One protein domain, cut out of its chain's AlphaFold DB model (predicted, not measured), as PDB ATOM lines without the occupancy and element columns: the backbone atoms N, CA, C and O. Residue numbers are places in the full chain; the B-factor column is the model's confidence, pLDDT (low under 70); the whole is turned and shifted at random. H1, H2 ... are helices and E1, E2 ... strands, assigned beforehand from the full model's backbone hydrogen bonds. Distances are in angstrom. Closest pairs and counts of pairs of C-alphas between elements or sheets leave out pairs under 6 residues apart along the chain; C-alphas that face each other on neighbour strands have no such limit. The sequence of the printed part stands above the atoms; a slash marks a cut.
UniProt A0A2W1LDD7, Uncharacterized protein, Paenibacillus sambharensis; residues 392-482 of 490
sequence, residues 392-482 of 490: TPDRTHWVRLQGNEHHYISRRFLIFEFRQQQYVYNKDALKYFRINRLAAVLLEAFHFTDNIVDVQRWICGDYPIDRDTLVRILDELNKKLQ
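Overview. This is residues 392 to 482 of the 490 residues of an uncharacterized protein of Paenibacillus sambharensis (UniProt A0A2W1LDD7). A small, strongly twisted three-stranded sheet, E1 E2 E3, forms a wall at one side, with the short helix H1 over one face in the middle of the domain and the other face bare. H2 lies beyond H1, away from the sheet, and the longest helix, H3, runs from H2 back to the sheet, while residues 392 to 412, with no named element, loop along the side away from H3. The printed part has 91 residues, with three named strands, then three named helices: a mixed class and an antiparallel meander, each strand the neighbour of the one before. It is compact and rounded, with a radius of gyration of the C-alphas of 12.5 A and spans of 31 by 29 by 25 A.

Arrangement. E1, residues 413 to 418, and E2, residues 421 to 426, form an antiparallel hairpin at 157 degrees, with N 416 and O 423 within hydrogen-bond range at 3.0 A. E2 forms another with E3, residues 431 to 435, at 146 degrees, with N 424 and O 433 2.9 A apart. H1, residues 437 to 445, is on the sheet at a height of 9.2 A, over E1 and E2; the closest C-alphas of E2 and H1 are those of Gln 422 and Arg 437, 6.5 A apart. H1 and H2, residues 452 to 462, form a helical hairpin and only just touch, with 3 pairs of C-alphas within 8 A, the closest Ala 445 and Val 455 at 6.0 A; they run opposite ways at a steep tilt of 44 degrees. H3, residues 467 to 481, only just touches H2, with 3 such pairs, through residues 467 to 470 alone, the closest C-alphas being those of Gln 456 and Arg 467, 6.9 A apart. With residues 477 to 481 H3 only grazes the sheet. Every O i to N i+4 pair is within hydrogen-bond range in H1, H2 and H3.

Along the chain. E1 begins at C-alpha 413 (-47.249, 12.366, -11.854) and is 16.1 A long; E2 is 16.6 A and E3 12.6 A. H1 is 12.4 A long, H2 15.5 A and H3 20.6 A, ending at C-alpha 481 (-40.511, 17.813, -15.401).

Size, cuts and confidence. The two C-alphas farthest apart, those of Leu 430 and Gly 461, are 33.2 A apart. The printed part has no cut, no link between named elements is long, and no printed residue has a pLDDT under 70.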
ATOM      1  N   THR A 392     -49.463   7.838  -1.200       95.31
ATOM      2  CA  THR A 392     -50.818   7.311  -1.387       95.31
ATOM      3  C   THR A 392     -51.838   8.284  -0.787       95.31
ATOM      4  O   THR A 392     -51.456   9.226  -0.090       95.31
ATOM      5  N   PRO A 393     -53.151   8.054  -0.978       94.00
ATOM      6  CA  PRO A 393     -54.170   8.848  -0.297       94.00
ATOM      7  C   PRO A 393     -54.063   8.823   1.236       94.00
ATOM      8  O   PRO A 393     -54.399   9.809   1.888       94.00
ATOM      9  N   ASP A 394     -53.565   7.723   1.811       94.69
ATOM     10  CA  ASP A 394     -53.512   7.514   3.264       94.69
ATOM     11  C   ASP A 394     -52.110   7.764   3.841       94.69
ATOM     12  O   ASP A 394     -51.933   7.795   5.062       94.69
ATOM     13  N   ARG A 395     -51.096   7.941   2.981       93.94
ATOM     14  CA  ARG A 395     -49.700   7.988   3.401       93.94
ATOM     15  C   ARG A 395     -48.872   9.012   2.636       93.94
ATOM     16  O   ARG A 395     -48.781   8.994   1.412       93.94
ATOM     17  N   THR A 396     -48.183   9.831   3.419       94.06
ATOM     18  CA  THR A 396     -47.078  10.699   3.011       94.06
ATOM     19  C   THR A 396     -45.753  10.143   3.535       94.06
ATOM     20  O   THR A 396     -45.724   9.397   4.524       94.06
ATOM     21  N   HIS A 397     -44.648  10.516   2.894       94.12
ATOM     22  CA  HIS A 397     -43.310  10.050   3.268       94.12
ATOM     23  C   HIS A 397     -42.295  11.170   3.483       94.12
ATOM     24  O   HIS A 397     -41.388  11.023   4.305       94.12
ATOM     25  N   TRP A 398     -42.431  12.288   2.777       92.50
ATOM     26  CA  TRP A 398     -41.464  13.381   2.800       92.50
ATOM     27  C   TRP A 398     -42.035  14.657   3.428       92.50
ATOM     28  O   TRP A 398     -41.301  15.359   4.128       92.50
ATOM     29  N   VAL A 399     -43.319  14.952   3.220       89.00
ATOM     30  CA  VAL A 399     -44.027  16.084   3.823       89.00
ATOM     31  C   VAL A 399     -44.628  15.690   5.175       89.00
ATOM     32  O   VAL A 399     -45.172  14.601   5.345       89.00
ATOM     33  N   ARG A 400     -44.565  16.594   6.158       84.31
ATOM     34  CA  ARG A 400     -45.122  16.393   7.508       84.31
ATOM     35  C   ARG A 400     -46.637  16.619   7.559       84.31
ATOM     36  O   ARG A 400     -47.148  17.322   8.423       84.31
ATOM     37  N   LEU A 401     -47.362  16.021   6.624       82.31
ATOM     38  CA  LEU A 401     -48.824  16.006   6.608       82.31
ATOM     39  C   LEU A 401     -49.290  14.592   6.890       82.31
ATOM     40  O   LEU A 401     -48.662  13.644   6.438       82.31
ATOM     41  N   GLN A 402     -50.394  14.427   7.606       81.12
ATOM     42  CA  GLN A 402     -51.050  13.125   7.626       81.12
ATOM     43  C   GLN A 402     -51.793  12.935   6.305       81.12
ATOM     44  O   GLN A 402     -52.504  13.841   5.862       81.12
ATOM     45  N   GLY A 403     -51.619  11.767   5.685       78.38
ATOM     46  CA  GLY A 403     -52.407  11.392   4.519       78.38
ATOM     47  C   GLY A 403     -53.893  11.410   4.867       78.38
ATOM     48  O   GLY A 403     -54.305  10.945   5.931       78.38
ATOM     49  N   ASN A 404     -54.689  12.001   3.986       83.31
ATOM     50  CA  ASN A 404     -56.134  12.040   4.103       83.31
ATOM     51  C   ASN A 404     -56.736  11.879   2.709       83.31
ATOM     52  O   ASN A 404     -56.603  12.771   1.869       83.31
ATOM     53  N   GLU A 405     -57.438  10.767   2.487       80.62
ATOM     54  CA  GLU A 405     -58.065  10.452   1.203       80.62
ATOM     55  C   GLU A 405     -59.017  11.556   0.719       80.62
ATOM     56  O   GLU A 405     -59.105  11.793  -0.482       80.62
ATOM     57  N   HIS A 406     -59.671  12.291   1.625       81.88
ATOM     58  CA  HIS A 406     -60.563  13.395   1.252       81.88
ATOM     59  C   HIS A 406     -59.838  14.608   0.669       81.88
ATOM     60  O   HIS A 406     -60.452  15.397  -0.044       81.88
ATOM     61  N   HIS A 407     -58.555  14.770   0.981       83.75
ATOM     62  CA  HIS A 407     -57.728  15.847   0.448       83.75
ATOM     63  C   HIS A 407     -56.809  15.360  -0.673       83.75
ATOM     64  O   HIS A 407     -56.151  16.181  -1.305       83.75
ATOM     65  N   TYR A 408     -56.750  14.050  -0.928       89.00
ATOM     66  CA  TYR A 408     -55.871  13.496  -1.944       89.00
ATOM     67  C   TYR A 408     -56.345  13.858  -3.353       89.00
ATOM     68  O   TYR A 408     -57.461  13.546  -3.772       89.00
ATOM     69  N   ILE A 409     -55.446  14.468  -4.112       88.19
ATOM     70  CA  ILE A 409     -55.638  14.862  -5.499       88.19
ATOM     71  C   ILE A 409     -54.787  13.930  -6.355       88.19
ATOM     72  O   ILE A 409     -53.553  13.950  -6.304       88.19
ATOM     73  N   SER A 410     -55.445  13.114  -7.180       86.06
ATOM     74  CA  SER A 410     -54.737  12.289  -8.158       86.06
ATOM     75  C   SER A 410     -54.052  13.194  -9.180       86.06
ATOM     76  O   SER A 410     -54.699  13.968  -9.889       86.06
ATOM     77  N   ARG A 411     -52.721  13.112  -9.255       90.00
ATOM     78  CA  ARG A 411     -51.914  13.932 -10.161       90.00
ATOM     79  C   ARG A 411     -51.494  13.161 -11.404       90.00
ATOM     80  O   ARG A 411     -51.452  11.926 -11.444       90.00
ATOM     81  N   ARG A 412     -51.095  13.922 -12.424       91.62
ATOM     82  CA  ARG A 412     -50.457  13.407 -13.646       91.62
ATOM     83  C   ARG A 412     -48.977  13.057 -13.457       91.62
ATOM     84  O   ARG A 412     -48.242  12.889 -14.423       91.62
ATOM     85  N   PHE A 413     -48.551  12.897 -12.212       94.94
ATOM     86  CA  PHE A 413     -47.249  12.366 -11.854       94.94
ATOM     87  C   PHE A 413     -47.372  11.383 -10.684       94.94
ATOM     88  O   PHE A 413     -48.421  11.297 -10.046       94.94
ATOM     89  N   LEU A 414     -46.314  10.613 -10.453       96.25
ATOM     90  CA  LEU A 414     -46.144   9.726  -9.304       96.25
ATOM     91  C   LEU A 414     -44.755   9.960  -8.722       96.25
ATOM     92  O   LEU A 414     -43.778   9.884  -9.464       96.25
ATOM     93  N   ILE A 415     -44.669  10.223  -7.423       96.56
ATOM     94  CA  ILE A 415     -43.399  10.383  -6.710       96.56
ATOM     95  C   ILE A 415     -43.122   9.101  -5.947       96.56
ATOM     96  O   ILE A 415     -44.023   8.537  -5.325       96.56
ATOM     97  N   PHE A 416     -41.878   8.654  -5.987       97.44
ATOM     98  CA  PHE A 416     -41.460   7.465  -5.274       97.44
ATOM     99  C   PHE A 416     -39.980   7.516  -4.918       97.44
ATOM    100  O   PHE A 416     -39.207   8.291  -5.479       97.44
ATOM    101  N   GLU A 417     -39.581   6.675  -3.981       97.56
ATOM    102  CA  GLU A 417     -38.203   6.429  -3.608       97.56
ATOM    103  C   GLU A 417     -37.861   4.962  -3.839       97.56
ATOM    104  O   GLU A 417     -38.665   4.063  -3.582       97.56
ATOM    105  N   PHE A 418     -36.655   4.747  -4.348       95.25
ATOM    106  CA  PHE A 418     -36.068   3.436  -4.576       95.25
ATOM    107  C   PHE A 418     -34.571   3.527  -4.287       95.25
ATOM    108  O   PHE A 418     -33.913   4.450  -4.785       95.25
ATOM    109  N   ARG A 419     -34.026   2.614  -3.470       92.69
ATOM    110  CA  ARG A 419     -32.612   2.626  -3.053       92.69
ATOM    111  C   ARG A 419     -32.143   3.993  -2.540       92.69
ATOM    112  O   ARG A 419     -31.109   4.508  -2.969       92.69
ATOM    113  N   GLN A 420     -32.940   4.598  -1.655       93.56
ATOM    114  CA  GLN A 420     -32.678   5.906  -1.028       93.56
ATOM    115  C   GLN A 420     -32.583   7.089  -2.015       93.56
ATOM    116  O   GLN A 420     -32.044   8.148  -1.684       93.56
ATOM    117  N   GLN A 421     -33.089   6.935  -3.242       95.62
ATOM    118  CA  GLN A 421     -33.131   7.993  -4.250       95.62
ATOM    119  C   GLN A 421     -34.571   8.302  -4.641       95.62
ATOM    120  O   GLN A 421     -35.364   7.387  -4.848       95.62
ATOM    121  N   GLN A 422     -34.896   9.591  -4.763       97.31
ATOM    122  CA  GLN A 422     -36.235  10.046  -5.126       97.31
ATOM    123  C   GLN A 422     -36.379  10.196  -6.639       97.31
ATOM    124  O   GLN A 422     -35.493  10.697  -7.342       97.31
ATOM    125  N   TYR A 423     -37.545   9.800  -7.125       97.31
ATOM    126  CA  TYR A 423     -37.921   9.820  -8.522       97.31
ATOM    127  C   TYR A 423     -39.325  10.386  -8.681       97.31
ATOM    128  O   TYR A 423     -40.172  10.289  -7.793       97.31
ATOM    129  N   VAL A 424     -39.578  10.944  -9.858       97.19
ATOM    130  CA  VAL A 424     -40.918  11.291 -10.316       97.19
ATOM    131  C   VAL A 424     -41.151  10.697 -11.696       97.19
ATOM    132  O   VAL A 424     -40.314  10.816 -12.592       97.19
ATOM    133  N   TYR A 425     -42.297  10.051 -11.863       97.19
ATOM    134  CA  TYR A 425     -42.804   9.617 -13.154       97.19
ATOM    135  C   TYR A 425     -43.850  10.610 -13.649       97.19
ATOM    136  O   TYR A 425     -44.860  10.811 -12.977       97.19
ATOM    137  N   ASN A 426     -43.636  11.214 -14.818       95.19
ATOM    138  CA  ASN A 426     -44.639  12.033 -15.497       95.19
ATOM    139  C   ASN A 426     -45.497  11.136 -16.406       95.19
ATOM    140  O   ASN A 426     -44.973  10.507 -17.326       95.19
ATOM    141  N   LYS A 427     -46.814  11.103 -16.159       91.19
ATOM    142  CA  LYS A 427     -47.774  10.253 -16.882       91.19
ATOM    143  C   LYS A 427     -48.070  10.749 -18.301       91.19
ATOM    144  O   LYS A 427     -48.351   9.923 -19.157       91.19
ATOM    145  N   ASP A 428     -47.979  12.054 -18.552       89.50
ATOM    146  CA  ASP A 428     -48.210  12.636 -19.880       89.50
ATOM    147  C   ASP A 428     -46.974  12.456 -20.775       89.50
ATOM    148  O   ASP A 428     -47.083  12.079 -21.939       89.50
ATOM    149  N   ALA A 429     -45.780  12.673 -20.214       89.81
ATOM    150  CA  ALA A 429     -44.519  12.526 -20.942       89.81
ATOM    151  C   ALA A 429     -43.998  11.077 -20.998       89.81
ATOM    152  O   ALA A 429     -43.063  10.809 -21.753       89.81
ATOM    153  N   LEU A 430     -44.562  10.169 -20.187       90.62
ATOM    154  CA  LEU A 430     -44.119   8.779 -19.994       90.62
ATOM    155  C   LEU A 430     -42.620   8.677 -19.653       90.62
ATOM    156  O   LEU A 430     -41.885   7.858 -20.208       90.62
ATOM    157  N   LYS A 431     -42.145   9.553 -18.758       93.44
ATOM    158  CA  LYS A 431     -40.721   9.695 -18.409       93.44
ATOM    159  C   LYS A 431     -40.488   9.665 -16.910       93.44
ATOM    160  O   LYS A 431     -41.287  10.186 -16.136       93.44
ATOM    161  N   TYR A 432     -39.335   9.119 -16.538       95.06
ATOM    162  CA  TYR A 432     -38.819   9.117 -15.176       95.06
ATOM    163  C   TYR A 432     -37.741  10.183 -15.026       95.06
ATOM    164  O   TYR A 432     -36.864  10.316 -15.881       95.06
ATOM    165  N   PHE A 433     -37.777  10.901 -13.913       96.00
ATOM    166  CA  PHE A 433     -36.763  11.878 -13.550       96.00
ATOM    167  C   PHE A 433     -36.276  11.580 -12.142       96.00
ATOM    168  O   PHE A 433     -37.083  11.409 -11.229       96.00
ATOM    169  N   ARG A 434     -34.957  11.549 -11.956       96.62
ATOM    170  CA  ARG A 434     -34.371  11.581 -10.617       96.62
ATOM    171  C   ARG A 434     -34.481  13.002 -10.080       96.62
ATOM    172  O   ARG A 434     -34.113  13.952 -10.770       96.62
ATOM    173  N   ILE A 435     -34.965  13.136  -8.855       96.75
ATOM    174  CA  ILE A 435     -35.160  14.423  -8.190       96.75
ATOM    175  C   ILE A 435     -34.453  14.432  -6.839       96.75
ATOM    176  O   ILE A 435     -34.067  13.392  -6.308       96.75
ATOM    177  N   ASN A 436     -34.239  15.626  -6.292       94.94
ATOM    178  CA  ASN A 436     -33.749  15.761  -4.927       94.94
ATOM    179  C   ASN A 436     -34.914  15.691  -3.924       94.94
ATOM    180  O   ASN A 436     -36.089  15.789  -4.285       94.94
ATOM    181  N   ARG A 437     -34.571  15.564  -2.641       93.31
ATOM    182  CA  ARG A 437     -35.552  15.467  -1.557       93.31
ATOM    183  C   ARG A 437     -36.488  16.675  -1.480       93.31
ATOM    184  O   ARG A 437     -37.677  16.486  -1.269       93.31
ATOM    185  N   LEU A 438     -35.985  17.896  -1.674       92.31
ATOM    186  CA  LEU A 438     -36.817  19.103  -1.624       92.31
ATOM    187  C   LEU A 438     -37.917  19.072  -2.694       92.31
ATOM    188  O   LEU A 438     -39.076  19.331  -2.391       92.31
ATOM    189  N   ALA A 439     -37.572  18.693  -3.926       94.69
ATOM    190  CA  ALA A 439     -38.545  18.516  -4.995       94.69
ATOM    191  C   ALA A 439     -39.576  17.428  -4.654       94.69
ATOM    192  O   ALA A 439     -40.758  17.627  -4.910       94.69
ATOM    193  N   ALA A 440     -39.162  16.319  -4.031       95.50
ATOM    194  CA  ALA A 440     -40.090  15.275  -3.593       95.50
ATOM    195  C   ALA A 440     -41.092  15.794  -2.545       95.50
ATOM    196  O   ALA A 440     -42.288  15.564  -2.689       95.50
ATOM    197  N   VAL A 441     -40.630  16.565  -1.551       94.12
ATOM    198  CA  VAL A 441     -41.501  17.190  -0.532       94.12
ATOM    199  C   VAL A 441     -42.502  18.148  -1.186       94.12
ATOM    200  O   VAL A 441     -43.688  18.116  -0.863       94.12
ATOM    201  N   LEU A 442     -42.040  18.985  -2.122       93.88
ATOM    202  CA  LEU A 442     -42.889  19.941  -2.836       93.88
ATOM    203  C   LEU A 442     -43.976  19.251  -3.650       93.88
ATOM    204  O   LEU A 442     -45.150  19.596  -3.542       93.88
ATOM    205  N   LEU A 443     -43.583  18.269  -4.457       95.06
ATOM    206  CA  LEU A 443     -44.515  17.518  -5.284       95.06
ATOM    207  C   LEU A 443     -45.504  16.723  -4.417       95.06
ATOM    208  O   LEU A 443     -46.678  16.632  -4.774       95.06
ATOM    209  N   GLU A 444     -45.064  16.178  -3.276       94.94
ATOM    210  CA  GLU A 444     -45.936  15.433  -2.364       94.94
ATOM    211  C   GLU A 444     -46.969  16.346  -1.704       94.94
ATOM    212  O   GLU A 444     -48.136  15.978  -1.621       94.94
ATOM    213  N   ALA A 445     -46.593  17.568  -1.319       93.56
ATOM    214  CA  ALA A 445     -47.543  18.555  -0.809       93.56
ATOM    215  C   ALA A 445     -48.681  18.836  -1.810       93.56
ATOM    216  O   ALA A 445     -49.846  18.921  -1.418       93.56
ATOM    217  N   PHE A 446     -48.378  18.892  -3.113       94.25
ATOM    218  CA  PHE A 446     -49.400  19.064  -4.150       94.25
ATOM    219  C   PHE A 446     -50.327  17.858  -4.313       94.25
ATOM    220  O   PHE A 446     -51.385  18.003  -4.919       94.25
ATOM    221  N   HIS A 447     -50.021  16.679  -3.770       93.69
ATOM    222  CA  HIS A 447     -51.026  15.616  -3.698       93.69
ATOM    223  C   HIS A 447     -52.152  15.929  -2.707       93.69
ATOM    224  O   HIS A 447     -53.169  15.256  -2.771       93.69
ATOM    225  N   PHE A 448     -52.021  16.939  -1.840       92.62
ATOM    226  CA  PHE A 448     -53.005  17.233  -0.788       92.62
ATOM    227  C   PHE A 448     -53.584  18.652  -0.833       92.62
ATOM    228  O   PHE A 448     -54.413  19.007   0.003       92.62
ATOM    229  N   THR A 449     -53.154  19.483  -1.785       89.50
ATOM    230  CA  THR A 449     -53.729  20.813  -2.020       89.50
ATOM    231  C   THR A 449     -53.402  21.318  -3.427       89.50
ATOM    232  O   THR A 449     -52.357  20.989  -3.992       89.50
ATOM    233  N   ASP A 450     -54.289  22.138  -3.989       88.00
ATOM    234  CA  ASP A 450     -54.014  22.997  -5.154       88.00
ATOM    235  C   ASP A 450     -53.615  24.422  -4.743       88.00
ATOM    236  O   ASP A 450     -53.187  25.227  -5.568       88.00
ATOM    237  N   ASN A 451     -53.739  24.754  -3.458       89.19
ATOM    238  CA  ASN A 451     -53.457  26.087  -2.964       89.19
ATOM    239  C   ASN A 451     -51.957  26.263  -2.704       89.19
ATOM    240  O   ASN A 451     -51.408  25.749  -1.726       89.19
ATOM    241  N   ILE A 452     -51.309  27.063  -3.550       87.62
ATOM    242  CA  ILE A 452     -49.888  27.395  -3.414       87.62
ATOM    243  C   ILE A 452     -49.554  28.016  -2.051       87.62
ATOM    244  O   ILE A 452     -48.467  27.785  -1.528       87.62
ATOM    245  N   VAL A 453     -50.482  28.752  -1.430       87.94
ATOM    246  CA  VAL A 453     -50.267  29.373  -0.115       87.94
ATOM    247  C   VAL A 453     -50.118  28.315   0.977       87.94
ATOM    248  O   VAL A 453     -49.297  28.479   1.881       87.94
ATOM    249  N   ASP A 454     -50.871  27.218   0.895       88.62
ATOM    250  CA  ASP A 454     -50.771  26.129   1.869       88.62
ATOM    251  C   ASP A 454     -49.454  25.373   1.697       88.62
ATOM    252  O   ASP A 454     -48.745  25.160   2.681       88.62
ATOM    253  N   VAL A 455     -49.051  25.094   0.450       88.56
ATOM    254  CA  VAL A 455     -47.727  24.519   0.152       88.56
ATOM    255  C   VAL A 455     -46.615  25.425   0.677       88.56
ATOM    256  O   VAL A 455     -45.728  24.962   1.386       88.56
ATOM    257  N   GLN A 456     -46.673  26.731   0.400       86.75
ATOM    258  CA  GLN A 456     -45.703  27.698   0.919       86.75
ATOM    259  C   GLN A 456     -45.647  27.673   2.447       86.75
ATOM    260  O   GLN A 456     -44.554  27.648   3.007       86.75
ATOM    261  N   ARG A 457     -46.800  27.654   3.126       85.94
ATOM    262  CA  ARG A 457     -46.868  27.619   4.592       85.94
ATOM    263  C   ARG A 457     -46.209  26.358   5.150       85.94
ATOM    264  O   ARG A 457     -45.426  26.467   6.088       85.94
ATOM    265  N   TRP A 458     -46.505  25.191   4.581       87.94
ATOM    266  CA  TRP A 458     -45.925  23.923   5.025       87.94
ATOM    267  C   TRP A 458     -44.413  23.887   4.807       87.94
ATOM    268  O   TRP A 458     -43.657  23.554   5.714       87.94
ATOM    269  N   ILE A 459     -43.956  24.299   3.627       87.81
ATOM    270  CA  ILE A 459     -42.550  24.180   3.242       87.81
ATOM    271  C   ILE A 459     -41.685  25.223   3.940       87.81
ATOM    272  O   ILE A 459     -40.646  24.865   4.479       87.81
ATOM    273  N   CYS A 460     -42.101  26.492   3.981       84.75
ATOM    274  CA  CYS A 460     -41.316  27.548   4.634       84.75
ATOM    275  C   CYS A 460     -41.271  27.378   6.164       84.75
ATOM    276  O   CYS A 460     -40.384  27.920   6.815       84.75
ATOM    277  N   GLY A 461     -42.235  26.653   6.746       81.38
ATOM    278  CA  GLY A 461     -42.217  26.300   8.167       81.38
ATOM    279  C   GLY A 461     -41.192  25.213   8.506       81.38
ATOM    280  O   GLY A 461     -40.600  25.251   9.581       81.38
ATOM    281  N   ASP A 462     -40.959  24.273   7.586       82.06
ATOM    282  CA  ASP A 462     -40.053  23.133   7.784       82.06
ATOM    283  C   ASP A 462     -38.658  23.333   7.159       82.06
ATOM    284  O   ASP A 462     -37.705  22.652   7.545       82.06
ATOM    285  N   TYR A 463     -38.519  24.256   6.202       84.00
ATOM    286  CA  TYR A 463     -37.294  24.505   5.444       84.00
ATOM    287  C   TYR A 463     -36.958  26.003   5.409       84.00
ATOM    288  O   TYR A 463     -37.854  26.824   5.212       84.00
ATOM    289  N   PRO A 464     -35.670  26.386   5.521       86.38
ATOM    290  CA  PRO A 464     -35.230  27.780   5.474       86.38
ATOM    291  C   PRO A 464     -35.204  28.304   4.026       86.38
ATOM    292  O   PRO A 464     -34.146  28.602   3.476       86.38
ATOM    293  N   ILE A 465     -36.369  28.355   3.382       87.75
ATOM    294  CA  ILE A 465     -36.553  28.789   1.994       87.75
ATOM    295  C   ILE A 465     -37.555  29.940   1.991       87.75
ATOM    296  O   ILE A 465     -38.654  29.811   2.525       87.75
ATOM    297  N   ASP A 466     -37.182  31.071   1.394       88.81
ATOM    298  CA  ASP A 466     -38.091  32.198   1.205       88.81
ATOM    299  C   ASP A 466     -39.076  31.953   0.044       88.81
ATOM    300  O   ASP A 466     -38.873  31.093  -0.820       88.81
ATOM    301  N   ARG A 467     -40.164  32.730   0.010       85.31
ATOM    302  CA  ARG A 467     -41.240  32.549  -0.976       85.31
ATOM    303  C   ARG A 467     -40.771  32.722  -2.421       85.31
ATOM    304  O   ARG A 467     -41.196  31.946  -3.273       85.31
ATOM    305  N   ASP A 468     -39.898  33.686  -2.696       87.81
ATOM    306  CA  ASP A 468     -39.448  33.980  -4.062       87.81
ATOM    307  C   ASP A 468     -38.534  32.867  -4.582       87.81
ATOM    308  O   ASP A 468     -38.597  32.463  -5.746       87.81
ATOM    309  N   THR A 469     -37.698  32.313  -3.707       89.50
ATOM    310  CA  THR A 469     -36.906  31.118  -4.005       89.50
ATOM    311  C   THR A 469     -37.797  29.907  -4.268       89.50
ATOM    312  O   THR A 469     -37.582  29.202  -5.254       89.50
ATOM    313  N   LEU A 470     -38.839  29.691  -3.462       89.31
ATOM    314  CA  LEU A 470     -39.786  28.598  -3.676       89.31
ATOM    315  C   LEU A 470     -40.529  28.721  -5.022       89.31
ATOM    316  O   LEU A 470     -40.610  27.745  -5.765       89.31
ATOM    317  N   VAL A 471     -41.005  29.916  -5.380       89.94
ATOM    318  CA  VAL A 471     -41.654  30.174  -6.680       89.94
ATOM    319  C   VAL A 471     -40.716  29.842  -7.846       89.94
ATOM    320  O   VAL A 471     -41.129  29.160  -8.785       89.94
ATOM    321  N   ARG A 472     -39.440  30.243  -7.768       90.81
ATOM    322  CA  ARG A 472     -38.429  29.907  -8.789       90.81
ATOM    323  C   ARG A 472     -38.199  28.400  -8.908       90.81
ATOM    324  O   ARG A 472     -38.116  27.885 -10.019       90.81
ATOM    325  N   ILE A 473     -38.138  27.683  -7.783       92.31
ATOM    326  CA  ILE A 473     -37.998  26.220  -7.779       92.31
ATOM    327  C   ILE A 473     -39.205  25.558  -8.454       92.31
ATOM    328  O   ILE A 473     -39.026  24.646  -9.259       92.31
ATOM    329  N   LEU A 474     -40.425  26.012  -8.163       92.19
ATOM    330  CA  LEU A 474     -41.641  25.463  -8.770       92.19
ATOM    331  C   LEU A 474     -41.715  25.719 -10.276       92.19
ATOM    332  O   LEU A 474     -42.073  24.813 -11.029       92.19
ATOM    333  N   ASP A 475     -41.328  26.914 -10.723       92.81
ATOM    334  CA  ASP A 475     -41.217  27.231 -12.148       92.81
ATOM    335  C   ASP A 475     -40.194  26.322 -12.853       92.81
ATOM    336  O   ASP A 475     -40.486  25.742 -13.904       92.81
ATOM    337  N   GLU A 476     -39.024  26.099 -12.244       93.56
ATOM    338  CA  GLU A 476     -38.044  25.148 -12.769       93.56
ATOM    339  C   GLU A 476     -38.568  23.708 -12.806       93.56
ATOM    340  O   GLU A 476     -38.322  23.002 -13.788       93.56
ATOM    341  N   LEU A 477     -39.276  23.260 -11.764       93.69
ATOM    342  CA  LEU A 477     -39.860  21.920 -11.712       93.69
ATOM    343  C   LEU A 477     -40.894  21.736 -12.821       93.69
ATOM    344  O   LEU A 477     -40.804  20.758 -13.559       93.69
ATOM    345  N   ASN A 478     -41.812  22.688 -13.007       92.88
ATOM    346  CA  ASN A 478     -42.792  22.639 -14.094       92.88
ATOM    347  C   ASN A 478     -42.115  22.553 -15.467       92.88
ATOM    348  O   ASN A 478     -42.482  21.703 -16.276       92.88
ATOM    349  N   LYS A 479     -41.074  23.359 -15.711       93.44
ATOM    350  CA  LYS A 479     -40.330  23.350 -16.981       93.44
ATOM    351  C   LYS A 479     -39.573  22.042 -17.214       93.44
ATOM    352  O   LYS A 479     -39.705  21.436 -18.274       93.44
ATOM    353  N   LYS A 480     -38.770  21.601 -16.240       93.19
ATOM    354  CA  LYS A 480     -37.894  20.422 -16.375       93.19
ATOM    355  C   LYS A 480     -38.684  19.120 -16.403       93.19
ATOM    356  O   LYS A 480     -38.362  18.227 -17.182       93.19
ATOM    357  N   LEU A 481     -39.706  19.020 -15.556       92.19
ATOM    358  CA  LEU A 481     -40.511  17.813 -15.401       92.19
ATOM    359  C   LEU A 481     -41.746  17.807 -16.303       92.19
ATOM    360  O   LEU A 481     -42.421  16.786 -16.342       92.19
ATOM    361  N   GLN A 482     -42.028  18.897 -17.029       92.38
ATOM    362  CA  GLN A 482     -43.216  19.067 -17.879       92.38
ATOM    363  C   GLN A 482     -44.517  18.891 -17.083       92.38
ATOM    364  O   GLN A 482     -45.398  18.114 -17.453       92.38
TER     365      GLN A 482